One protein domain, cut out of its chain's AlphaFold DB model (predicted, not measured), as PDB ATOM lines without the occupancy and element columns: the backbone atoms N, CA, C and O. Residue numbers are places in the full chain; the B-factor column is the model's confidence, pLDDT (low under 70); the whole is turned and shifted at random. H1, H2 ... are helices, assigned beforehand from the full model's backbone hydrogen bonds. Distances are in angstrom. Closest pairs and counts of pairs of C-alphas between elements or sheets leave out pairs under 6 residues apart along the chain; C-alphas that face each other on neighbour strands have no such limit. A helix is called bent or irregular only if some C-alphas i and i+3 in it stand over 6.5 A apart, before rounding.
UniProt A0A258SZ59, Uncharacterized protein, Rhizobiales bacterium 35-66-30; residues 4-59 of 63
ATOM      1  N   HIS A   4     310.446 -48.201  22.024       56.31
ATOM      2  CA  HIS A   4     309.208 -48.974  21.833       56.31
ATOM      3  C   HIS A   4     307.930 -48.400  22.480       56.31
ATOM      4  O   HIS A   4     306.861 -48.970  22.292       56.31
ATOM      5  N   GLY A   5     308.006 -47.279  23.208       61.97
ATOM      6  CA  GLY A   5     306.831 -46.553  23.721       61.97
ATOM      7  C   GLY A   5     306.634 -45.155  23.124       61.97
ATOM      8  O   GLY A   5     305.544 -44.599  23.207       61.97
ATOM      9  N   PHE A   6     307.672 -44.575  22.517       67.94
ATOM     10  CA  PHE A   6     307.575 -43.246  21.910       67.94
ATOM     11  C   PHE A   6     306.759 -43.302  20.614       67.94
ATOM     12  O   PHE A   6     305.892 -42.461  20.391       67.94
ATOM     13  N   ASP A   7     306.971 -44.355  19.821       85.00
ATOM     14  CA  ASP A   7     306.230 -44.606  18.584       85.00
ATOM     15  C   ASP A   7     304.730 -44.828  18.839       85.00
ATOM     16  O   ASP A   7     303.891 -44.246  18.162       85.00
ATOM     17  N   SER A   8     304.366 -45.580  19.883       91.75
ATOM     18  CA  SER A   8     302.958 -45.852  20.199       91.75
ATOM     19  C   SER A   8     302.209 -44.625  20.726       91.75
ATOM     20  O   SER A   8     301.059 -44.404  20.346       91.75
ATOM     21  N   VAL A   9     302.848 -43.788  21.553       93.25
ATOM     22  CA  VAL A   9     302.255 -42.515  21.999       93.25
ATOM     23  C   VAL A   9     302.113 -41.548  20.826       93.25
ATOM     24  O   VAL A   9     301.063 -40.928  20.671       93.25
ATOM     25  N   GLN A  10     303.132 -41.439  19.969       93.19
ATOM     26  CA  GLN A  10     303.059 -40.583  18.788       93.19
ATOM     27  C   GLN A  10     301.977 -41.064  17.811       93.19
ATOM     28  O   GLN A  10     301.199 -40.248  17.318       93.19
ATOM     29  N   ALA A  11     301.866 -42.374  17.587       94.88
ATOM     30  CA  ALA A  11     300.807 -42.965  16.777       94.88
ATOM     31  C   ALA A  11     299.414 -42.661  17.348       94.88
ATOM     32  O   ALA A  11     298.508 -42.312  16.591       94.88
ATOM     33  N   LEU A  12     299.247 -42.723  18.675       96.12
ATOM     34  CA  LEU A  12     297.993 -42.353  19.330       96.12
ATOM     35  C   LEU A  12     297.651 -40.874  19.108       96.12
ATOM     36  O   LEU A  12     296.519 -40.559  18.745       96.12
ATOM     37  N   VAL A  13     298.618 -39.969  19.274       96.00
ATOM     38  CA  VAL A  13     298.406 -38.531  19.034       96.00
ATOM     39  C   VAL A  13     298.026 -38.269  17.575       96.00
ATOM     40  O   VAL A  13     297.086 -37.517  17.320       96.00
ATOM     41  N   ILE A  14     298.693 -38.923  16.622       96.38
ATOM     42  CA  ILE A  14     298.369 -38.810  15.194       96.38
ATOM     43  C   ILE A  14     296.960 -39.340  14.916       96.38
ATOM     44  O   ILE A  14     296.195 -38.691  14.208       96.38
ATOM     45  N   ALA A  15     296.577 -40.478  15.501       97.69
ATOM     46  CA  ALA A  15     295.228 -41.018  15.359       97.69
ATOM     47  C   ALA A  15     294.164 -40.034  15.869       97.69
ATOM     48  O   ALA A  15     293.169 -39.792  15.187       97.69
ATOM     49  N   MET A  16     294.402 -39.406  17.021       97.88
ATOM     50  CA  MET A  16     293.513 -38.373  17.555       97.88
ATOM     51  C   MET A  16     293.437 -37.139  16.643       97.88
ATOM     52  O   MET A  16     292.346 -36.613  16.437       97.88
ATOM     53  N   GLN A  17     294.559 -36.708  16.059       97.81
ATOM     54  CA  GLN A  17     294.592 -35.597  15.100       97.81
ATOM     55  C   GLN A  17     293.853 -35.919  13.798       97.81
ATOM     56  O   GLN A  17     293.181 -35.047  13.255       97.81
ATOM     57  N   MET A  18     293.925 -37.164  13.315       97.94
ATOM     58  CA  MET A  18     293.152 -37.604  12.148       97.94
ATOM     59  C   MET A  18     291.647 -37.588  12.432       97.94
ATOM     60  O   MET A  18     290.883 -37.110  11.600       97.94
ATOM     61  N   ILE A  19     291.228 -38.045  13.617       97.31
ATOM     62  CA  ILE A  19     289.824 -37.964  14.049       97.31
ATOM     63  C   ILE A  19     289.373 -36.502  14.127       97.31
ATOM     64  O   ILE A  19     288.305 -36.162  13.628       97.31
ATOM     65  N   ALA A  20     290.196 -35.622  14.707       96.94
ATOM     66  CA  ALA A  20     289.891 -34.197  14.765       96.94
ATOM     67  C   ALA A  20     289.717 -33.603  13.361       96.94
ATOM     68  O   ALA A  20     288.768 -32.859  13.125       96.94
ATOM     69  N   ALA A  21     290.607 -33.957  12.429       97.81
ATOM     70  CA  ALA A  21     290.544 -33.475  11.059       97.81
ATOM     71  C   ALA A  21     289.269 -33.923  10.345       97.81
ATOM     72  O   ALA A  21     288.600 -33.093   9.733       97.81
ATOM     73  N   ASP A  22     288.900 -35.195  10.474       97.88
ATOM     74  CA  ASP A  22     287.666 -35.729   9.893       97.88
ATOM     75  C   ASP A  22     286.429 -35.013  10.455       97.88
ATOM     76  O   ASP A  22     285.586 -34.524   9.705       97.88
ATOM     77  N   ILE A  23     286.365 -34.833  11.779       97.19
ATOM     78  CA  ILE A  23     285.245 -34.155  12.435       97.19
ATOM     79  C   ILE A  23     285.141 -32.694  11.983       97.19
ATOM     80  O   ILE A  23     284.088 -32.298  11.480       97.19
ATOM     81  N   TYR A  24     286.209 -31.904  12.134       96.94
ATOM     82  CA  TYR A  24     286.199 -30.462  11.855       96.94
ATOM     83  C   TYR A  24     286.030 -30.131  10.365       96.94
ATOM     84  O   TYR A  24     285.597 -29.030  10.038       96.94
ATOM     85  N   THR A  25     286.349 -31.056   9.456       96.69
ATOM     86  CA  THR A  25     286.147 -30.864   8.007       96.69
ATOM     87  C   THR A  25     284.862 -31.506   7.481       96.69
ATOM     88  O   THR A  25     284.525 -31.337   6.309       96.69
ATOM     89  N   SER A  26     284.118 -32.226   8.327       97.31
ATOM     90  CA  SER A  26     282.872 -32.873   7.921       97.31
ATOM     91  C   SER A  26     281.747 -31.869   7.658       97.31
ATOM     92  O   SER A  26     281.600 -30.856   8.347       97.31
ATOM     93  N   SER A  27     280.852 -32.218   6.732       97.81
ATOM     94  CA  SER A  27     279.614 -31.463   6.496       97.81
ATOM     95  C   SER A  27     278.693 -31.433   7.723       97.81
ATOM     96  O   SER A  27     277.887 -30.519   7.869       97.81
ATOM     97  N   TYR A  28     278.817 -32.402   8.635       97.12
ATOM     98  CA  TYR A  28     278.066 -32.429   9.890       97.12
ATOM     99  C   TYR A  28     278.559 -31.374  10.887       97.12
ATOM    100  O   TYR A  28     277.739 -30.790  11.599       97.12
ATOM    101  N   HIS A  29     279.872 -31.114  10.942       96.00
ATOM    102  CA  HIS A  29     280.421 -29.990  11.706       96.00
ATOM    103  C   HIS A  29     279.949 -28.661  11.116       96.00
ATOM    104  O   HIS A  29     279.401 -27.837  11.848       96.00
ATOM    105  N   GLU A  30     280.069 -28.493   9.795       95.19
ATOM    106  CA  GLU A  30     279.606 -27.291   9.087       95.19
ATOM    107  C   GLU A  30     278.106 -27.030   9.317       95.19
ATOM    108  O   GLU A  30     277.692 -25.900   9.574       95.19
ATOM    109  N   ALA A  31     277.287 -28.086   9.309       97.00
ATOM    110  CA  ALA A  31     275.853 -28.006   9.572       97.00
ATOM    111  C   ALA A  31     275.491 -27.831  11.064       97.00
ATOM    112  O   ALA A  31     274.304 -27.741  11.391       97.00
ATOM    113  N   GLY A  32     276.467 -27.822  11.979       94.00
ATOM    114  CA  GLY A  32     276.236 -27.708  13.424       94.00
ATOM    115  C   GLY A  32     275.520 -28.916  14.044       94.00
ATOM    116  O   GLY A  32     274.837 -28.776  15.057       94.00
ATOM    117  N   GLN A  33     275.639 -30.097  13.431       95.44
ATOM    118  CA  GLN A  33     274.924 -31.320  13.823       95.44
ATOM    119  C   GLN A  33     275.727 -32.230  14.761       95.44
ATOM    120  O   GLN A  33     275.188 -33.200  15.293       95.44
ATOM    121  N   LEU A  34     277.011 -31.934  14.966       94.12
ATOM    122  CA  LEU A  34     277.876 -32.695  15.859       94.12
ATOM    123  C   LEU A  34     277.965 -32.029  17.230       94.12
ATOM    124  O   LEU A  34     278.313 -30.853  17.340       94.12
ATOM    125  N   LEU A  35     277.729 -32.822  18.273       92.12
ATOM    126  CA  LEU A  35     277.846 -32.422  19.670       92.12
ATOM    127  C   LEU A  35     278.667 -33.472  20.416       92.12
ATOM    128  O   LEU A  35     278.314 -34.649  20.401       92.12
ATOM    129  N   PHE A  36     279.730 -33.048  21.099       90.75
ATOM    130  CA  PHE A  36     280.468 -33.941  21.988       90.75
ATOM    131  C   PHE A  36     279.722 -34.138  23.310       90.75
ATOM    132  O   PHE A  36     279.377 -35.262  23.676       90.75
ATOM    133  N   ARG A  37     279.435 -33.037  24.018       91.75
ATOM    134  CA  ARG A  37     278.644 -33.020  25.256       91.75
ATOM    135  C   ARG A  37     277.826 -31.727  25.345       91.75
ATOM    136  O   ARG A  37     278.284 -30.714  24.828       91.75
ATOM    137  N   PRO A  38     276.648 -31.728  25.999       91.25
ATOM    138  CA  PRO A  38     275.764 -30.556  26.046       91.25
ATOM    139  C   PRO A  38     276.402 -29.277  26.609       91.25
ATOM    140  O   PRO A  38     275.988 -28.176  26.258       91.25
ATOM    141  N   ASP A  39     277.389 -29.424  27.487       92.94
ATOM    142  CA  ASP A  39     278.105 -28.363  28.194       92.94
ATOM    143  C   ASP A  39     279.479 -28.030  27.585       92.94
ATOM    144  O   ASP A  39     280.233 -27.265  28.180       92.94
ATOM    145  N   TRP A  40     279.803 -28.582  26.411       92.50
ATOM    146  CA  TRP A  40     281.084 -28.383  25.733       92.50
ATOM    147  C   TRP A  40     280.885 -27.954  24.280       92.50
ATOM    148  O   TRP A  40     280.191 -28.627  23.511       92.50
ATOM    149  N   LYS A  41     281.527 -26.858  23.875       93.12
ATOM    150  CA  LYS A  41     281.588 -26.425  22.475       93.12
ATOM    151  C   LYS A  41     282.931 -26.830  21.870       93.12
ATOM    152  O   LYS A  41     283.969 -26.367  22.323       93.12
ATOM    153  N   GLY A  42     282.892 -27.670  20.840       94.50
ATOM    154  CA  GLY A  42     284.066 -28.343  20.280       94.50
ATOM    155  C   GLY A  42     284.004 -29.852  20.525       94.50
ATOM    156  O   GLY A  42     282.946 -30.390  20.869       94.50
ATOM    157  N   TYR A  43     285.130 -30.538  20.349       95.44
ATOM    158  CA  TYR A  43     285.210 -32.001  20.372       95.44
ATOM    159  C   TYR A  43     286.301 -32.551  21.295       95.44
ATOM    160  O   TYR A  43     286.326 -33.756  21.535       95.44
ATOM    161  N   GLY A  44     287.190 -31.705  21.827       92.94
ATOM    162  CA  GLY A  44     288.207 -32.120  22.797       92.94
ATOM    163  C   GLY A  44     289.337 -32.975  22.209       92.94
ATOM    164  O   GLY A  44     290.068 -33.622  22.960       92.94
ATOM    165  N   PHE A  45     289.493 -32.989  20.881       95.25
ATOM    166  CA  PHE A  45     290.600 -33.668  20.211       95.25
ATOM    167  C   PHE A  45     291.754 -32.699  19.912       95.25
ATOM    168  O   PHE A  45     291.513 -31.552  19.528       95.25
ATOM    169  N   PRO A  46     293.022 -33.138  20.040       94.94
ATOM    170  CA  PRO A  46     294.159 -32.357  19.583       94.94
ATOM    171  C   PRO A  46     294.099 -32.187  18.063       94.94
ATOM    172  O   PRO A  46     293.844 -33.141  17.336       94.94
ATOM    173  N   VAL A  47     294.416 -30.987  17.586       96.06
ATOM    174  CA  VAL A  47     294.555 -30.687  16.156       96.06
ATOM    175  C   VAL A  47     296.008 -30.421  15.784       96.06
ATOM    176  O   VAL A  47     296.857 -30.125  16.634       96.06
ATOM    177  N   THR A  48     296.318 -30.527  14.495       94.94
ATOM    178  CA  THR A  48     297.583 -30.035  13.948       94.94
ATOM    179  C   THR A  48     297.620 -28.504  13.993       94.94
ATOM    180  O   THR A  48     296.597 -27.826  14.077       94.94
ATOM    181  N   HIS A  49     298.823 -27.922  13.956       93.69
ATOM    182  CA  HIS A  49     298.994 -26.472  14.106       93.69
ATOM    183  C   HIS A  49     298.233 -25.654  13.046       93.69
ATOM    184  O   HIS A  49     297.669 -24.616  13.368       93.69
ATOM    185  N   ASN A  50     298.177 -26.149  11.813       94.25
ATOM    186  CA  ASN A  50     297.509 -25.514  10.677       94.25
ATOM    187  C   ASN A  50     295.972 -25.608  10.693       94.25
ATOM    188  O   ASN A  50     295.362 -25.134   9.749       94.25
ATOM    189  N   MET A  51     295.375 -26.258  11.697       95.06
ATOM    190  CA  MET A  51     293.917 -26.399  11.848       95.06
ATOM    191  C   MET A  51     293.379 -25.650  13.074       95.06
ATOM    192  O   MET A  51     292.218 -25.797  13.447       95.06
ATOM    193  N   ARG A  52     294.233 -24.887  13.765       94.00
ATOM    194  CA  ARG A  52     293.864 -24.166  14.992       94.00
ATOM    195  C   ARG A  52     292.762 -23.133  14.748       94.00
ATOM    196  O   ARG A  52     291.933 -22.915  15.621       94.00
ATOM    197  N   ASP A  53     292.728 -22.549  13.559       93.94
ATOM    198  CA  ASP A  53     291.694 -21.628  13.084       93.94
ATOM    199  C   ASP A  53     290.313 -22.277  12.908       93.94
ATOM    200  O   ASP A  53     289.305 -21.574  12.927       93.94
ATOM    201  N   MET A  54     290.249 -23.606  12.789       93.81
ATOM    202  CA  MET A  54     288.995 -24.359  12.694       93.81
ATOM    203  C   MET A  54     288.387 -24.698  14.062       93.81
ATOM    204  O   MET A  54     287.236 -25.128  14.125       93.81
ATOM    205  N   LEU A  55     289.135 -24.536  15.161       95.06
ATOM    206  CA  LEU A  55     288.619 -24.838  16.495       95.06
ATOM    207  C   LEU A  55     287.455 -23.911  16.850       95.06
ATOM    208  O   LEU A  55     287.446 -22.723  16.529       95.06
ATOM    209  N   THR A  56     286.481 -24.449  17.582       94.25
ATOM    210  CA  THR A  56     285.310 -23.684  18.022       94.25
ATOM    211  C   THR A  56     285.131 -23.780  19.529       94.25
ATOM    212  O   THR A  56     285.496 -24.775  20.149       94.25
ATOM    213  N   GLY A  57     284.551 -22.737  20.125       93.69
ATOM    214  CA  GLY A  57     284.114 -22.774  21.516       93.69
ATOM    215  C   GLY A  57     285.233 -23.022  22.528       93.69
ATOM    216  O   GLY A  57     286.215 -22.283  22.566       93.69
ATOM    217  N   ASP A  58     285.049 -24.037  23.369       94.69
ATOM    218  CA  ASP A  58     285.973 -24.420  24.434       94.69
ATOM    219  C   ASP A  58     287.309 -24.940  23.886       94.69
ATOM    220  O   ASP A  58     288.350 -24.684  24.495       94.69
ATOM    221  N   ASP A  59     287.314 -25.566  22.703       93.94
ATOM    222  CA  ASP A  59     288.546 -26.023  22.046       93.94
ATOM    223  C   ASP A  59     289.422 -24.839  21.576       93.94
ATOM    224  O   ASP A  59     290.645 -24.953  21.526       93.94
TER     225      ASP A  59
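Overview. This is residues 4 to 59 of the 63 residues of an uncharacterized protein of Rhizobiales bacterium 35-66-30 (UniProt A0A258SZ59). One long helix, H1, makes most of the length, and residues 4 to 12, of which 6 to 12 belong to H1, stick out from the body; after H1 a tight turn leads into the short helix H2. A long loop, residues 31 to 48, swings out away from H1 and folds back to the short helix H3, which runs the same way as H1 at a shallow tilt and comes near it, without clearly touching, at Met 54 and Tyr 24. The printed part has 56 residues with three named helices, in the order H1, H2, H3, and no named strand; the class is all helix. The whole is only just loose, close to compact, with a radius of gyration of the C-alphas of 12.4 A, and elongated, spanning 40 by 22 by 16 A.

Along the chain. H1 is residues 6 to 25, 28.4 A long from C-alpha 6 at (307.575, -43.246, 21.910) to C-alpha 25 at (286.147, -30.864, 8.007). H2 is residues 27 to 30, 4.9 A long. H3 is residues 49 to 54, 10.3 A long, ending with C-alpha 54 at (288.995, -24.359, 12.694). H3 is irregular: C-alphas 50 and 53 are 7.4 A apart, and its line is a rough one.

Arrangement. H1 touches no helix. H1 and H3 are close but not clearly touching, their closest C-alphas being those of Tyr 24 and Met 54, 6.8 A apart. Their lines stand at a shallow tilt of 29 degrees, the same way. H1 and H2 are also close but not clearly touching, the closest C-alphas being those of Ile 23 and His 29, 6.4 A apart. H2 and H3 are apart. In H1 every O i to N i+4 pair is within hydrogen-bond range; in H3 0 of 2 are, beside 2 of 3 O i to N i+3 pairs, and H2 is too short for an O i to N i+4 pair.

Size, cuts and confidence. The C-alphas of His 4 and Ala 31, the two farthest apart, are 41.3 A apart. Without residues 4 to 12, which stand free, the body spans 26 by 21 by 19 A. The link from H1 to H2 is tight, and that from H2 to H3, 18 residues, is long. The printed part has no cut. Its mean pLDDT is 93.1, and residues 4 to 6 of the model are under 70.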